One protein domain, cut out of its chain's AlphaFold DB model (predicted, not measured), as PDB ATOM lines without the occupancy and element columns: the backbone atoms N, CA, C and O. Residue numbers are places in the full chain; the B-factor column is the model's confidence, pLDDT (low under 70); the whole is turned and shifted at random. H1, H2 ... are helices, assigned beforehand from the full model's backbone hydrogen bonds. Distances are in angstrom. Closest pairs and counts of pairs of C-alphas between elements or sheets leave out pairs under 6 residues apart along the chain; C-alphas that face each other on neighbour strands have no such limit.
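This is residues 14 to 116 of the 297 residues of an uncharacterized protein of Mytilus galloprovincialis (UniProt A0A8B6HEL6). One long helix, H5, is a beam along one side, with H1 and H2 packed on it; H3, H4 and their link form a loose loop. A tail, residues 99 to 116, extends the length and ends in H6. The printed part has 103 residues with six named helices, H1 to H6 in chain order: all helix, loose, radius of gyration of the C-alphas 16.4 A, spans 56 by 26 by 16 A.

H5, residues 77 to 98, runs 31.2 A from C-alpha 77 (154.107, 212.133, 94.797) to C-alpha 98 (181.262, 200.108, 104.353). H1, residues 24 to 34, spans 15.6 A. H4 is residues 63 to 69, H2 36 to 39, H3 44 to 47, H6 113 to 116.

H5 touches H1 with residues 88 to 96 alone, closest C-alphas Tyr 92 and Ala 32, 5.5 A. They run opposite ways at a steep tilt of 68 degrees, only just short of about perpendicular. H5 touches H2 with residues 84 to 92 alone, closest C-alphas Ser 88 and Cys 36, 4.7 A. H3 is close to H4 but not clearly touching, closest C-alphas Ile 47 and Phe 69, 6.5 A. H6 is apart from H5. In H1, H4 and H5 every O i to N i+4 pair is within hydrogen-bond range; H2, H3 and H6 are too short for such a pair.

The printed part has no cut. The links H3 to H4 and H5 to H6 are long. Of the printed residues, 31 have pLDDT under 70, among them 14 to 30.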
ATOM      1  N   PHE A  14     170.539 192.501 119.097       39.12
ATOM      2  CA  PHE A  14     170.935 193.900 118.899       39.12
ATOM      3  C   PHE A  14     170.705 194.755 120.160       39.12
ATOM      4  O   PHE A  14     171.405 195.743 120.371       39.12
ATOM      5  N   GLN A  15     169.772 194.354 121.036       36.97
ATOM      6  CA  GLN A  15     169.474 195.048 122.296       36.97
ATOM      7  C   GLN A  15     170.553 194.889 123.376       36.97
ATOM      8  O   GLN A  15     170.743 195.804 124.178       36.97
ATOM      9  N   VAL A  16     171.302 193.781 123.407       38.41
ATOM     10  CA  VAL A  16     172.255 193.529 124.510       38.41
ATOM     11  C   VAL A  16     173.481 194.459 124.458       38.41
ATOM     12  O   VAL A  16     174.045 194.784 125.502       38.41
ATOM     13  N   GLY A  17     173.841 194.992 123.285       37.09
ATOM     14  CA  GLY A  17     174.934 195.967 123.133       37.09
ATOM     15  C   GLY A  17     174.562 197.430 123.431       37.09
ATOM     16  O   GLY A  17     175.444 198.284 123.505       37.09
ATOM     17  N   LEU A  18     173.275 197.745 123.622       38.50
ATOM     18  CA  LEU A  18     172.751 199.122 123.628       38.50
ATOM     19  C   LEU A  18     172.840 199.857 124.981       38.50
ATOM     20  O   LEU A  18     172.429 201.010 125.091       38.50
ATOM     21  N   THR A  19     173.402 199.243 126.026       37.62
ATOM     22  CA  THR A  19     173.368 199.815 127.387       37.62
ATOM     23  C   THR A  19     174.454 200.848 127.702       37.62
ATOM     24  O   THR A  19     174.401 201.466 128.767       37.62
ATOM     25  N   ARG A  20     175.420 201.119 126.814       38.47
ATOM     26  CA  ARG A  20     176.397 202.203 127.032       38.47
ATOM     27  C   ARG A  20     176.731 202.947 125.741       38.47
ATOM     28  O   ARG A  20     177.475 202.453 124.907       38.47
ATOM     29  N   THR A  21     176.232 204.184 125.665       39.06
ATOM     30  CA  THR A  21     176.569 205.223 124.672       39.06
ATOM     31  C   THR A  21     176.328 204.826 123.217       39.06
ATOM     32  O   THR A  21     177.280 204.570 122.490       39.06
ATOM     33  N   VAL A  22     175.067 204.880 122.775       41.47
ATOM     34  CA  VAL A  22     174.751 205.025 121.346       41.47
ATOM     35  C   VAL A  22     175.392 206.325 120.876       41.47
ATOM     36  O   VAL A  22     174.957 207.414 121.261       41.47
ATOM     37  N   GLN A  23     176.470 206.235 120.100       53.72
ATOM     38  CA  GLN A  23     176.956 207.403 119.383       53.72
ATOM     39  C   GLN A  23     175.968 207.673 118.247       53.72
ATOM     40  O   GLN A  23     175.397 206.746 117.682       53.72
ATOM     41  N   LEU A  24     175.757 208.943 117.894       47.94
ATOM     42  CA  LEU A  24     174.840 209.363 116.823       47.94
ATOM     43  C   LEU A  24     175.026 208.535 115.529       47.94
ATOM     44  O   LEU A  24     174.074 208.268 114.804       47.94
ATOM     45  N   LEU A  25     176.261 208.087 115.276       50.97
ATOM     46  CA  LEU A  25     176.641 207.239 114.152       50.97
ATOM     47  C   LEU A  25     175.992 205.844 114.190       50.97
ATOM     48  O   LEU A  25     175.529 205.377 113.155       50.97
ATOM     49  N   ASP A  26     175.896 205.213 115.361       60.62
ATOM     50  CA  ASP A  26     175.294 203.884 115.523       60.62
ATOM     51  C   ASP A  26     173.793 203.932 115.213       60.62
ATOM     52  O   ASP A  26     173.258 203.043 114.553       60.62
ATOM     53  N   ALA A  27     173.131 205.031 115.591       62.19
ATOM     54  CA  ALA A  27     171.732 205.294 115.269       62.19
ATOM     55  C   ALA A  27     171.493 205.464 113.755       62.19
ATOM     56  O   ALA A  27     170.518 204.928 113.229       62.19
ATOM     57  N   TYR A  28     172.391 206.144 113.028       65.06
ATOM     58  CA  TYR A  28     172.300 206.271 111.562       65.06
ATOM     59  C   TYR A  28     172.592 204.959 110.824       65.06
ATOM     60  O   TYR A  28     172.018 204.697 109.767       65.06
ATOM     61  N   VAL A  29     173.474 204.126 111.372       69.31
ATOM     62  CA  VAL A  29     173.747 202.791 110.832       69.31
ATOM     63  C   VAL A  29     172.541 201.879 111.028       69.31
ATOM     64  O   VAL A  29     172.105 201.242 110.073       69.31
ATOM     65  N   LEU A  30     171.957 201.875 112.227       67.56
ATOM     66  CA  LEU A  30     170.702 201.181 112.525       67.56
ATOM     67  C   LEU A  30     169.577 201.639 111.592       67.56
ATOM     68  O   LEU A  30     168.911 200.806 110.983       67.56
ATOM     69  N   PHE A  31     169.429 202.952 111.404       73.94
ATOM     70  CA  PHE A  31     168.492 203.544 110.450       73.94
ATOM     71  C   PHE A  31     168.677 202.982 109.033       73.94
ATOM     72  O   PHE A  31     167.728 202.492 108.421       73.94
ATOM     73  N   ALA A  32     169.910 203.000 108.525       75.81
ATOM     74  CA  ALA A  32     170.202 202.590 107.158       75.81
ATOM     75  C   ALA A  32     170.110 201.073 106.928       75.81
ATOM     76  O   ALA A  32     169.830 200.636 105.814       75.81
ATOM     77  N   VAL A  33     170.360 200.258 107.954       76.19
ATOM     78  CA  VAL A  33     170.322 198.792 107.843       76.19
ATOM     79  C   VAL A  33     168.911 198.250 108.060       76.19
ATOM     80  O   VAL A  33     168.527 197.305 107.377       76.19
ATOM     81  N   LEU A  34     168.129 198.845 108.965       77.44
ATOM     82  CA  LEU A  34     166.784 198.365 109.295       77.44
ATOM     83  C   LEU A  34     165.714 198.912 108.347       77.44
ATOM     84  O   LEU A  34     164.887 198.150 107.854       77.44
ATOM     85  N   TRP A  35     165.736 200.217 108.065       83.94
ATOM     86  CA  TRP A  35     164.606 200.888 107.417       83.94
ATOM     87  C   TRP A  35     164.797 201.105 105.918       83.94
ATOM     88  O   TRP A  35     163.848 200.964 105.150       83.94
ATOM     89  N   CYS A  36     166.024 201.354 105.450       86.94
ATOM     90  CA  CYS A  36     166.257 201.536 104.015       86.94
ATOM     91  C   CYS A  36     165.901 200.316 103.142       86.94
ATOM     92  O   CYS A  36     165.441 200.542 102.023       86.94
ATOM     93  N   PRO A  37     166.040 199.046 103.583       87.75
ATOM     94  CA  PRO A  37     165.513 197.907 102.829       87.75
ATOM     95  C   PRO A  37     163.990 197.931 102.677       87.75
ATOM     96  O   PRO A  37     163.480 197.527 101.632       87.75
ATOM     97  N   VAL A  38     163.267 198.419 103.688       87.50
ATOM     98  CA  VAL A  38     161.806 198.570 103.643       87.50
ATOM     99  C   VAL A  38     161.443 199.679 102.657       87.50
ATOM    100  O   VAL A  38     160.767 199.422 101.664       87.50
ATOM    101  N   TRP A  39     162.017 200.871 102.828       89.25
ATOM    102  CA  TRP A  39     161.710 202.027 101.979       89.25
ATOM    103  C   TRP A  39     162.247 201.940 100.553       89.25
ATOM    104  O   TRP A  39     161.735 202.602  99.656       89.25
ATOM    105  N   SER A  40     163.255 201.102 100.304       89.31
ATOM    106  CA  SER A  40     163.665 200.770  98.935       89.31
ATOM    107  C   SER A  40     162.560 200.076  98.142       89.31
ATOM    108  O   SER A  40     162.528 200.194  96.920       89.31
ATOM    109  N   LYS A  41     161.653 199.362  98.816       88.25
ATOM    110  CA  LYS A  41     160.503 198.716  98.179       88.25
ATOM    111  C   LYS A  41     159.297 199.640  98.183       88.25
ATOM    112  O   LYS A  41     158.644 199.762  97.153       88.25
ATOM    113  N   ASP A  42     159.035 200.272  99.323       87.75
ATOM    114  CA  ASP A  42     157.915 201.188  99.495       87.75
ATOM    115  C   ASP A  42     158.248 202.282 100.529       87.75
ATOM    116  O   ASP A  42     158.304 202.000 101.730       87.75
ATOM    117  N   PRO A  43     158.512 203.527 100.095       87.75
ATOM    118  CA  PRO A  43     158.796 204.644 100.988       87.75
ATOM    119  C   PRO A  43     157.529 205.384 101.444       87.75
ATOM    120  O   PRO A  43     157.654 206.462 102.024       87.75
ATOM    121  N   SER A  44     156.324 204.857 101.195       84.00
ATOM    122  CA  SER A  44     155.064 205.542 101.528       84.00
ATOM    123  C   SER A  44     154.989 205.946 103.003       84.00
ATOM    124  O   SER A  44     154.691 207.101 103.296       84.00
ATOM    125  N   ASP A  45     155.387 205.055 103.914       82.38
ATOM    126  CA  ASP A  45     155.396 205.306 105.366       82.38
ATOM    127  C   ASP A  45     156.434 206.356 105.795       82.38
ATOM    128  O   ASP A  45     156.317 206.992 106.850       82.38
ATOM    129  N   LEU A  46     157.505 206.516 105.010       83.69
ATOM    130  CA  LEU A  46     158.505 207.560 105.227       83.69
ATOM    131  C   LEU A  46     157.941 208.911 104.789       83.69
ATOM    132  O   LEU A  46     158.102 209.901 105.494       83.69
ATOM    133  N   ILE A  47     157.276 208.943 103.636       81.31
ATOM    134  CA  ILE A  47     156.726 210.161 103.030       81.31
ATOM    135  C   ILE A  47     155.512 210.668 103.812       81.31
ATOM    136  O   ILE A  47     155.356 211.875 103.964       81.31
ATOM    137  N   SER A  48     154.691 209.770 104.358       78.12
ATOM    138  CA  SER A  48     153.556 210.123 105.220       78.12
ATOM    139  C   SER A  48     153.980 210.645 106.597       78.12
ATOM    140  O   SER A  48     153.147 211.156 107.347       78.12
ATOM    141  N   GLY A  49     155.264 210.520 106.956       76.19
ATOM    142  CA  GLY A  49     155.762 210.868 108.286       76.19
ATOM    143  C   GLY A  49     155.231 209.946 109.391       76.19
ATOM    144  O   GLY A  49     155.310 210.290 110.570       76.19
ATOM    145  N   GLU A  50     154.677 208.784 109.032       77.56
ATOM    146  CA  GLU A  50     154.147 207.801 109.983       77.56
ATOM    147  C   GLU A  50     155.238 206.871 110.529       77.56
ATOM    148  O   GLU A  50     155.034 206.205 111.548       77.56
ATOM    149  N   THR A  51     156.421 206.845 109.904       77.69
ATOM    150  CA  THR A  51     157.498 205.968 110.363       77.69
ATOM    151  C   THR A  51     158.078 206.414 111.706       77.69
ATOM    152  O   THR A  51     158.642 207.500 111.850       77.69
ATOM    153  N   VAL A  52     158.036 205.508 112.682       75.62
ATOM    154  CA  VAL A  52     158.701 205.662 113.977       75.62
ATOM    155  C   VAL A  52     160.043 204.931 113.944       75.62
ATOM    156  O   VAL A  52     160.096 203.706 113.998       75.62
ATOM    157  N   LEU A  53     161.143 205.688 113.872       72.00
ATOM    158  CA  LEU A  53     162.500 205.124 113.781       72.00
ATOM    159  C   LEU A  53     162.923 204.362 115.041       72.00
ATOM    160  O   LEU A  53     163.659 203.380 114.951       72.00
ATOM    161  N   PHE A  54     162.455 204.823 116.203       74.00
ATOM    162  CA  PHE A  54     162.751 204.254 117.512       74.00
ATOM    163  C   PHE A  54     161.436 204.067 118.275       74.00
ATOM    164  O   PHE A  54     160.859 205.064 118.703       74.00
ATOM    165  N   PRO A  55     160.952 202.826 118.475       69.25
ATOM    166  CA  PRO A  55     159.651 202.565 119.102       69.25
ATOM    167  C   PRO A  55     159.482 203.194 120.493       69.25
ATOM    168  O   PRO A  55     158.368 203.495 120.911       69.25
ATOM    169  N   GLU A  56     160.590 203.395 121.206       73.19
ATOM    170  CA  GLU A  56     160.624 203.949 122.561       73.19
ATOM    171  C   GLU A  56     160.683 205.486 122.594       73.19
ATOM    172  O   GLU A  56     160.499 206.082 123.655       73.19
ATOM    173  N   VAL A  57     160.937 206.145 121.454       74.19
ATOM    174  CA  VAL A  57     161.089 207.604 121.371       74.19
ATOM    175  C   VAL A  57     159.971 208.179 120.500       74.19
ATOM    176  O   VAL A  57     159.970 207.956 119.288       74.19
ATOM    177  N   PRO A  58     159.021 208.938 121.076       72.75
ATOM    178  CA  PRO A  58     157.969 209.552 120.282       72.75
ATOM    179  C   PRO A  58     158.571 210.580 119.309       72.75
ATOM    180  O   PRO A  58     159.494 211.312 119.683       72.75
ATOM    181  N   PRO A  59     158.061 210.666 118.069       71.38
ATOM    182  CA  PRO A  59     158.529 211.652 117.107       71.38
ATOM    183  C   PRO A  59     158.261 213.070 117.626       71.38
ATOM    184  O   PRO A  59     157.149 213.395 118.046       71.38
ATOM    185  N   CYS A  60     159.290 213.919 117.589       79.25
ATOM    186  CA  CYS A  60     159.150 215.340 117.879       79.25
ATOM    187  C   CYS A  60     158.492 216.017 116.673       79.25
ATOM    188  O   CYS A  60     159.144 216.219 115.651       79.25
ATOM    189  N   LYS A  61     157.196 216.316 116.784       80.50
ATOM    190  CA  LYS A  61     156.440 217.043 115.762       80.50
ATOM    191  C   LYS A  61     156.536 218.537 116.052       80.50
ATOM    192  O   LYS A  61     155.841 219.038 116.932       80.50
ATOM    193  N   ASP A  62     157.469 219.200 115.386       83.12
ATOM    194  CA  ASP A  62     157.639 220.649 115.408       83.12
ATOM    195  C   ASP A  62     157.231 221.264 114.058       83.12
ATOM    196  O   ASP A  62     156.885 220.559 113.108       83.12
ATOM    197  N   ASP A  63     157.302 222.592 113.956       83.50
ATOM    198  CA  ASP A  63     156.951 223.319 112.731       83.50
ATOM    199  C   ASP A  63     157.777 222.856 111.509       83.50
ATOM    200  O   ASP A  63     157.333 222.991 110.369       83.50
ATOM    201  N   ILE A  64     158.981 222.306 111.729       79.81
ATOM    202  CA  ILE A  64     159.849 221.771 110.672       79.81
ATOM    203  C   ILE A  64     159.333 220.407 110.211       79.81
ATOM    204  O   ILE A  64     159.248 220.172 109.007       79.81
ATOM    205  N   PHE A  65     158.969 219.519 111.138       80.50
ATOM    206  CA  PHE A  65     158.344 218.234 110.831       80.50
ATOM    207  C   PHE A  65     157.075 218.436 109.996       80.50
ATOM    208  O   PHE A  65     156.926 217.828 108.935       80.50
ATOM    209  N   ASP A  66     156.209 219.355 110.416       80.62
ATOM    210  CA  ASP A  66     154.974 219.669 109.700       80.62
ATOM    211  C   ASP A  66     155.273 220.284 108.320       80.62
ATOM    212  O   ASP A  66     154.636 219.933 107.321       80.62
ATOM    213  N   ALA A  67     156.303 221.132 108.217       78.69
ATOM    214  CA  ALA A  67     156.736 221.697 106.943       78.69
ATOM    215  C   ALA A  67     157.295 220.659 105.955       78.69
ATOM    216  O   ALA A  67     157.143 220.849 104.748       78.69
ATOM    217  N   VAL A  68     157.925 219.591 106.451       74.62
ATOM    218  CA  VAL A  68     158.539 218.529 105.638       74.62
ATOM    219  C   VAL A  68     157.539 217.430 105.263       74.62
ATOM    220  O   VAL A  68     157.600 216.930 104.144       74.62
ATOM    221  N   PHE A  69     156.623 217.051 106.161       75.62
ATOM    222  CA  PHE A  69     155.748 215.884 105.967       75.62
ATOM    223  C   PHE A  69     154.268 216.226 105.736       75.62
ATOM    224  O   PHE A  69     153.584 215.488 105.032       75.62
ATOM    225  N   LEU A  70     153.744 217.336 106.275       71.06
ATOM    226  CA  LEU A  70     152.306 217.656 106.203       71.06
ATOM    227  C   LEU A  70     151.934 218.646 105.085       71.06
ATOM    228  O   LEU A  70     150.771 218.719 104.694       71.06
ATOM    229  N   ASN A  71     152.898 219.377 104.519       60.81
ATOM    230  CA  ASN A  71     152.648 220.421 103.512       60.81
ATOM    231  C   ASN A  71     152.625 219.936 102.045       60.81
ATOM    232  O   ASN A  71     152.648 220.754 101.121       60.81
ATOM    233  N   HIS A  72     152.558 218.628 101.788       57.50
ATOM    234  CA  HIS A  72     152.654 218.081 100.432       57.50
ATOM    235  C   HIS A  72     151.328 217.513  99.908       57.50
ATOM    236  O   HIS A  72     151.143 216.309  99.792       57.50
ATOM    237  N   VAL A  73     150.440 218.407  99.459       56.91
ATOM    238  CA  VAL A  73     149.511 218.108  98.351       56.91
ATOM    239  C   VAL A  73     150.236 218.467  97.050       56.91
ATOM    240  O   VAL A  73     149.921 219.459  96.397       56.91
ATOM    241  N   LEU A  74     151.308 217.737  96.728       57.28
ATOM    242  CA  LEU A  74     152.082 217.972  95.507       57.28
ATOM    243  C   LEU A  74     151.640 216.998  94.401       57.28
ATOM    244  O   LEU A  74     151.461 215.818  94.686       57.28
ATOM    245  N   PRO A  75     151.506 217.449  93.140       58.28
ATOM    246  CA  PRO A  75     151.129 216.598  92.004       58.28
ATOM    247  C   PRO A  75     152.192 215.555  91.598       58.28
ATOM    248  O   PRO A  75     151.929 214.756  90.707       58.28
ATOM    249  N   ASP A  76     153.352 215.529  92.265       66.81
ATOM    250  CA  ASP A  76     154.517 214.701  91.918       66.81
ATOM    251  C   ASP A  76     154.886 213.686  93.021       66.81
ATOM    252  O   ASP A  76     156.060 213.359  93.218       66.81
ATOM    253  N   THR A  77     153.898 213.175  93.767       71.56
ATOM    254  CA  THR A  77     154.107 212.133  94.797       71.56
ATOM    255  C   THR A  77     154.855 210.915  94.258       71.56
ATOM    256  O   THR A  77     155.691 210.349  94.960       71.56
ATOM    257  N   ASP A  78     154.623 210.561  92.994       78.19
ATOM    258  CA  ASP A  78     155.276 209.429  92.336       78.19
ATOM    259  C   ASP A  78     156.784 209.663  92.160       78.19
ATOM    260  O   ASP A  78     157.586 208.771  92.429       78.19
ATOM    261  N   VAL A  79     157.191 210.882  91.789       82.44
ATOM    262  CA  VAL A  79     158.608 211.244  91.606       82.44
ATOM    263  C   VAL A  79     159.340 211.278  92.947       82.44
ATOM    264  O   VAL A  79     160.495 210.852  93.043       82.44
ATOM    265  N   ILE A  80     158.673 211.768  93.994       82.19
ATOM    266  CA  ILE A  80     159.213 211.788  95.360       82.19
ATOM    267  C   ILE A  80     159.374 210.354  95.878       82.19
ATOM    268  O   ILE A  80     160.429 210.021  96.418       82.19
ATOM    269  N   SER A  81     158.374 209.498  95.651       83.38
ATOM    270  CA  SER A  81     158.416 208.079  96.014       83.38
ATOM    271  C   SER A  81     159.535 207.332  95.287       83.38
ATOM    272  O   SER A  81     160.373 206.690  95.925       83.38
ATOM    273  N   GLU A  82     159.654 207.501  93.969       86.50
ATOM    274  CA  GLU A  82     160.731 206.887  93.189       86.50
ATOM    275  C   GLU A  82     162.117 207.364  93.661       86.50
ATOM    276  O   GLU A  82     163.036 206.562  93.851       86.50
ATOM    277  N   SER A  83     162.259 208.662  93.942       85.19
ATOM    278  CA  SER A  83     163.511 209.239  94.447       85.19
ATOM    279  C   SER A  83     163.873 208.705  95.837       85.19
ATOM    280  O   SER A  83     165.025 208.329  96.071       85.19
ATOM    281  N   ALA A  84     162.906 208.623  96.755       86.06
ATOM    282  CA  ALA A  84     163.106 208.112  98.110       86.06
ATOM    283  C   ALA A  84     163.480 206.620  98.114       86.06
ATOM    284  O   ALA A  84     164.392 206.213  98.845       86.06
ATOM    285  N   SER A  85     162.848 205.818  97.253       89.69
ATOM    286  CA  SER A  85     163.193 204.406  97.049       89.69
ATOM    287  C   SER A  85     164.624 204.246  96.520       89.69
ATOM    288  O   SER A  85     165.420 203.463  97.064       89.69
ATOM    289  N   LEU A  86     165.009 205.040  95.514       89.69
ATOM    290  CA  LEU A  86     166.350 204.991  94.933       89.69
ATOM    291  C   LEU A  86     167.428 205.410  95.944       89.69
ATOM    292  O   LEU A  86     168.456 204.736  96.076       89.69
ATOM    293  N   MET A  87     167.186 206.490  96.691       87.88
ATOM    294  CA  MET A  87     168.084 206.966  97.746       87.88
ATOM    295  C   MET A  87     168.245 205.929  98.860       87.88
ATOM    296  O   MET A  87     169.374 205.633  99.251       87.88
ATOM    297  N   SER A  88     167.145 205.325  99.315       88.38
ATOM    298  CA  SER A  88     167.161 204.265 100.331       88.38
ATOM    299  C   SER A  88     167.956 203.049  99.854       88.38
ATOM    300  O   SER A  88     168.813 202.539 100.576       88.38
ATOM    301  N   THR A  89     167.770 202.642  98.596       90.25
ATOM    302  CA  THR A  89     168.546 201.558  97.975       90.25
ATOM    303  C   THR A  89     170.047 201.862  97.987       90.25
ATOM    304  O   THR A  89     170.863 201.018  98.366       90.25
ATOM    305  N   HIS A  90     170.437 203.071  97.580       88.12
ATOM    306  CA  HIS A  90     171.843 203.475  97.555       88.12
ATOM    307  C   HIS A  90     172.455 203.583  98.949       88.12
ATOM    308  O   HIS A  90     173.598 203.155  99.144       88.12
ATOM    309  N   LEU A  91     171.705 204.117  99.914       85.31
ATOM    310  CA  LEU A  91     172.158 204.247 101.291       85.31
ATOM    311  C   LEU A  91     172.381 202.866 101.912       85.31
ATOM    312  O   LEU A  91     173.468 202.606 102.427       85.31
ATOM    313  N   TYR A  92     171.424 201.948 101.744       87.06
ATOM    314  CA  TYR A  92     171.553 200.562 102.191       87.06
ATOM    315  C   TYR A  92     172.788 199.878 101.591       87.06
ATOM    316  O   TYR A  92     173.611 199.328 102.323       87.06
ATOM    317  N   LEU A  93     172.971 199.943 100.267       86.12
ATOM    318  CA  LEU A  93     174.120 199.316  99.601       86.12
ATOM    319  C   LEU A  93     175.456 199.916 100.048       86.12
ATOM    320  O   LEU A  93     176.441 199.190 100.199       86.12
ATOM    321  N   THR A  94     175.507 201.231 100.238       84.12
ATOM    322  CA  THR A  94     176.724 201.929 100.664       84.12
ATOM    323  C   THR A  94     177.087 201.551 102.093       84.12
ATOM    324  O   THR A  94     178.218 201.131 102.336       84.12
ATOM    325  N   VAL A  95     176.128 201.618 103.019       81.81
ATOM    326  CA  VAL A  95     176.335 201.254 104.427       81.81
ATOM    327  C   VAL A  95     176.689 199.774 104.552       81.81
ATOM    328  O   VAL A  95     177.669 199.442 105.214       81.81
ATOM    329  N   SER A  96     176.004 198.893 103.821       80.94
ATOM    330  CA  SER A  96     176.292 197.452 103.824       80.94
ATOM    331  C   SER A  96     177.695 197.124 103.311       80.94
ATOM    332  O   SER A  96     178.336 196.200 103.800       80.94
ATOM    333  N   ARG A  97     178.210 197.880 102.330       80.94
ATOM    334  CA  ARG A  97     179.593 197.725 101.851       80.94
ATOM    335  C   ARG A  97     180.610 198.271 102.845       80.94
ATOM    336  O   ARG A  97     181.625 197.618 103.071       80.94
ATOM    337  N   LEU A  98     180.357 199.454 103.406       76.50
ATOM    338  CA  LEU A  98     181.262 200.108 104.353       76.50
ATOM    339  C   LEU A  98     181.378 199.334 105.665       76.50
ATOM    340  O   LEU A  98     182.462 199.266 106.234       76.50
ATOM    341  N   LEU A  99     180.274 198.732 106.106       77.62
ATOM    342  CA  LEU A  99     180.169 198.022 107.376       77.62
ATOM    343  C   LEU A  99     180.088 196.509 107.206       77.62
ATOM    344  O   LEU A  99     179.724 195.802 108.139       77.62
ATOM    345  N   LYS A 100     180.449 195.989 106.026       80.38
ATOM    346  CA  LYS A 100     180.376 194.557 105.702       80.38
ATOM    347  C   LYS A 100     181.001 193.678 106.785       80.38
ATOM    348  O   LYS A 100     180.521 192.582 107.036       80.38
ATOM    349  N   ASN A 101     182.078 194.155 107.401       71.62
ATOM    350  CA  ASN A 101     182.809 193.414 108.416       71.62
ATOM    351  C   ASN A 101     182.180 193.532 109.812       71.62
ATOM    352  O   ASN A 101     182.429 192.663 110.630       71.62
ATOM    353  N   GLN A 102     181.394 194.574 110.082       73.06
ATOM    354  CA  GLN A 102     180.758 194.864 111.372       73.06
ATOM    355  C   GLN A 102     179.290 194.415 111.437       73.06
ATOM    356  O   GLN A 102     178.720 194.352 112.519       73.06
ATOM    357  N   LEU A 103     178.661 194.126 110.294       70.50
ATOM    358  CA  LEU A 103     177.327 193.521 110.236       70.50
ATOM    359  C   LEU A 103     177.353 192.076 110.760       70.50
ATOM    360  O   LEU A 103     178.419 191.473 110.727       70.50
ATOM    361  N   PRO A 104     176.210 191.483 111.166       66.56
ATOM    362  CA  PRO A 104     176.156 190.139 111.761       66.56
ATOM    363  C   PRO A 104     176.817 189.022 110.933       66.56
ATOM    364  O   PRO A 104     177.340 188.066 111.492       66.56
ATOM    365  N   GLU A 105     176.835 189.147 109.602       68.50
ATOM    366  CA  GLU A 105     177.508 188.203 108.689       68.50
ATOM    367  C   GLU A 105     179.003 188.517 108.457       68.50
ATOM    368  O   GLU A 105     179.706 187.811 107.732       68.50
ATOM    369  N   GLY A 106     179.492 189.615 109.027       70.62
ATOM    370  CA  GLY A 106     180.854 190.114 108.914       70.62
ATOM    371  C   GLY A 106     181.817 189.482 109.916       70.62
ATOM    372  O   GLY A 106     181.426 188.930 110.941       70.62
ATOM    373  N   CYS A 107     183.120 189.605 109.652       68.88
ATOM    374  CA  CYS A 107     184.174 189.027 110.498       68.88
ATOM    375  C   CYS A 107     184.250 189.603 111.928       68.88
ATOM    376  O   CYS A 107     184.927 189.029 112.776       68.88
ATOM    377  N   HIS A 108     183.569 190.716 112.187       67.44
ATOM    378  CA  HIS A 108     183.423 191.375 113.485       67.44
ATOM    379  C   HIS A 108     181.946 191.534 113.894       67.44
ATOM    380  O   HIS A 108     181.647 192.337 114.769       67.44
ATOM    381  N   GLY A 109     181.024 190.817 113.238       63.81
ATOM    382  CA  GLY A 109     179.583 190.896 113.498       63.81
ATOM    383  C   GLY A 109     179.115 190.150 114.740       63.81
ATOM    384  O   GLY A 109     178.079 190.483 115.311       63.81
ATOM    385  N   THR A 110     179.880 189.142 115.158       66.75
ATOM    386  CA  THR A 110     179.564 188.301 116.312       66.75
ATOM    387  C   THR A 110     180.426 188.717 117.494       66.75
ATOM    388  O   THR A 110     181.652 188.769 117.378       66.75
ATOM    389  N   ASP A 111     179.791 188.976 118.636       65.38
ATOM    390  CA  ASP A 111     180.483 189.298 119.882       65.38
ATOM    391  C   ASP A 111     181.185 188.032 120.400       65.38
ATOM    392  O   ASP A 111     180.577 187.141 120.995       65.38
ATOM    393  N   ASN A 112     182.465 187.891 120.056       72.94
ATOM    394  CA  ASN A 112     183.327 186.802 120.497       72.94
ATOM    395  C   ASN A 112     184.287 187.344 121.560       72.94
ATOM    396  O   ASN A 112     184.867 188.415 121.371       72.94
ATOM    397  N   GLU A 113     184.511 186.593 122.639       74.75
ATOM    398  CA  GLU A 113     185.392 187.003 123.740       74.75
ATOM    399  C   GLU A 113     186.800 187.362 123.233       74.75
ATOM    400  O   GLU A 113     187.388 188.346 123.668       74.75
ATOM    401  N   THR A 114     187.295 186.663 122.206       74.56
ATOM    402  CA  THR A 114     188.572 186.991 121.548       74.56
ATOM    403  C   THR A 114     188.560 188.371 120.883       74.56
ATOM    404  O   THR A 114     189.497 189.145 121.045       74.56
ATOM    405  N   ILE A 115     187.483 188.720 120.170       71.69
ATOM    406  CA  ILE A 115     187.348 190.034 119.515       71.69
ATOM    407  C   ILE A 115     187.222 191.127 120.575       71.69
ATOM    408  O   ILE A 115     187.751 192.226 120.400       71.69
ATOM    409  N   ARG A 116     186.562 190.831 121.696       74.69
ATOM    410  CA  ARG A 116     186.436 191.747 122.828       74.69
ATOM    411  C   ARG A 116     187.790 192.021 123.481       74.69
ATOM    412  O   ARG A 116     188.124 193.185 123.702       74.69
TER     413      ARG A 116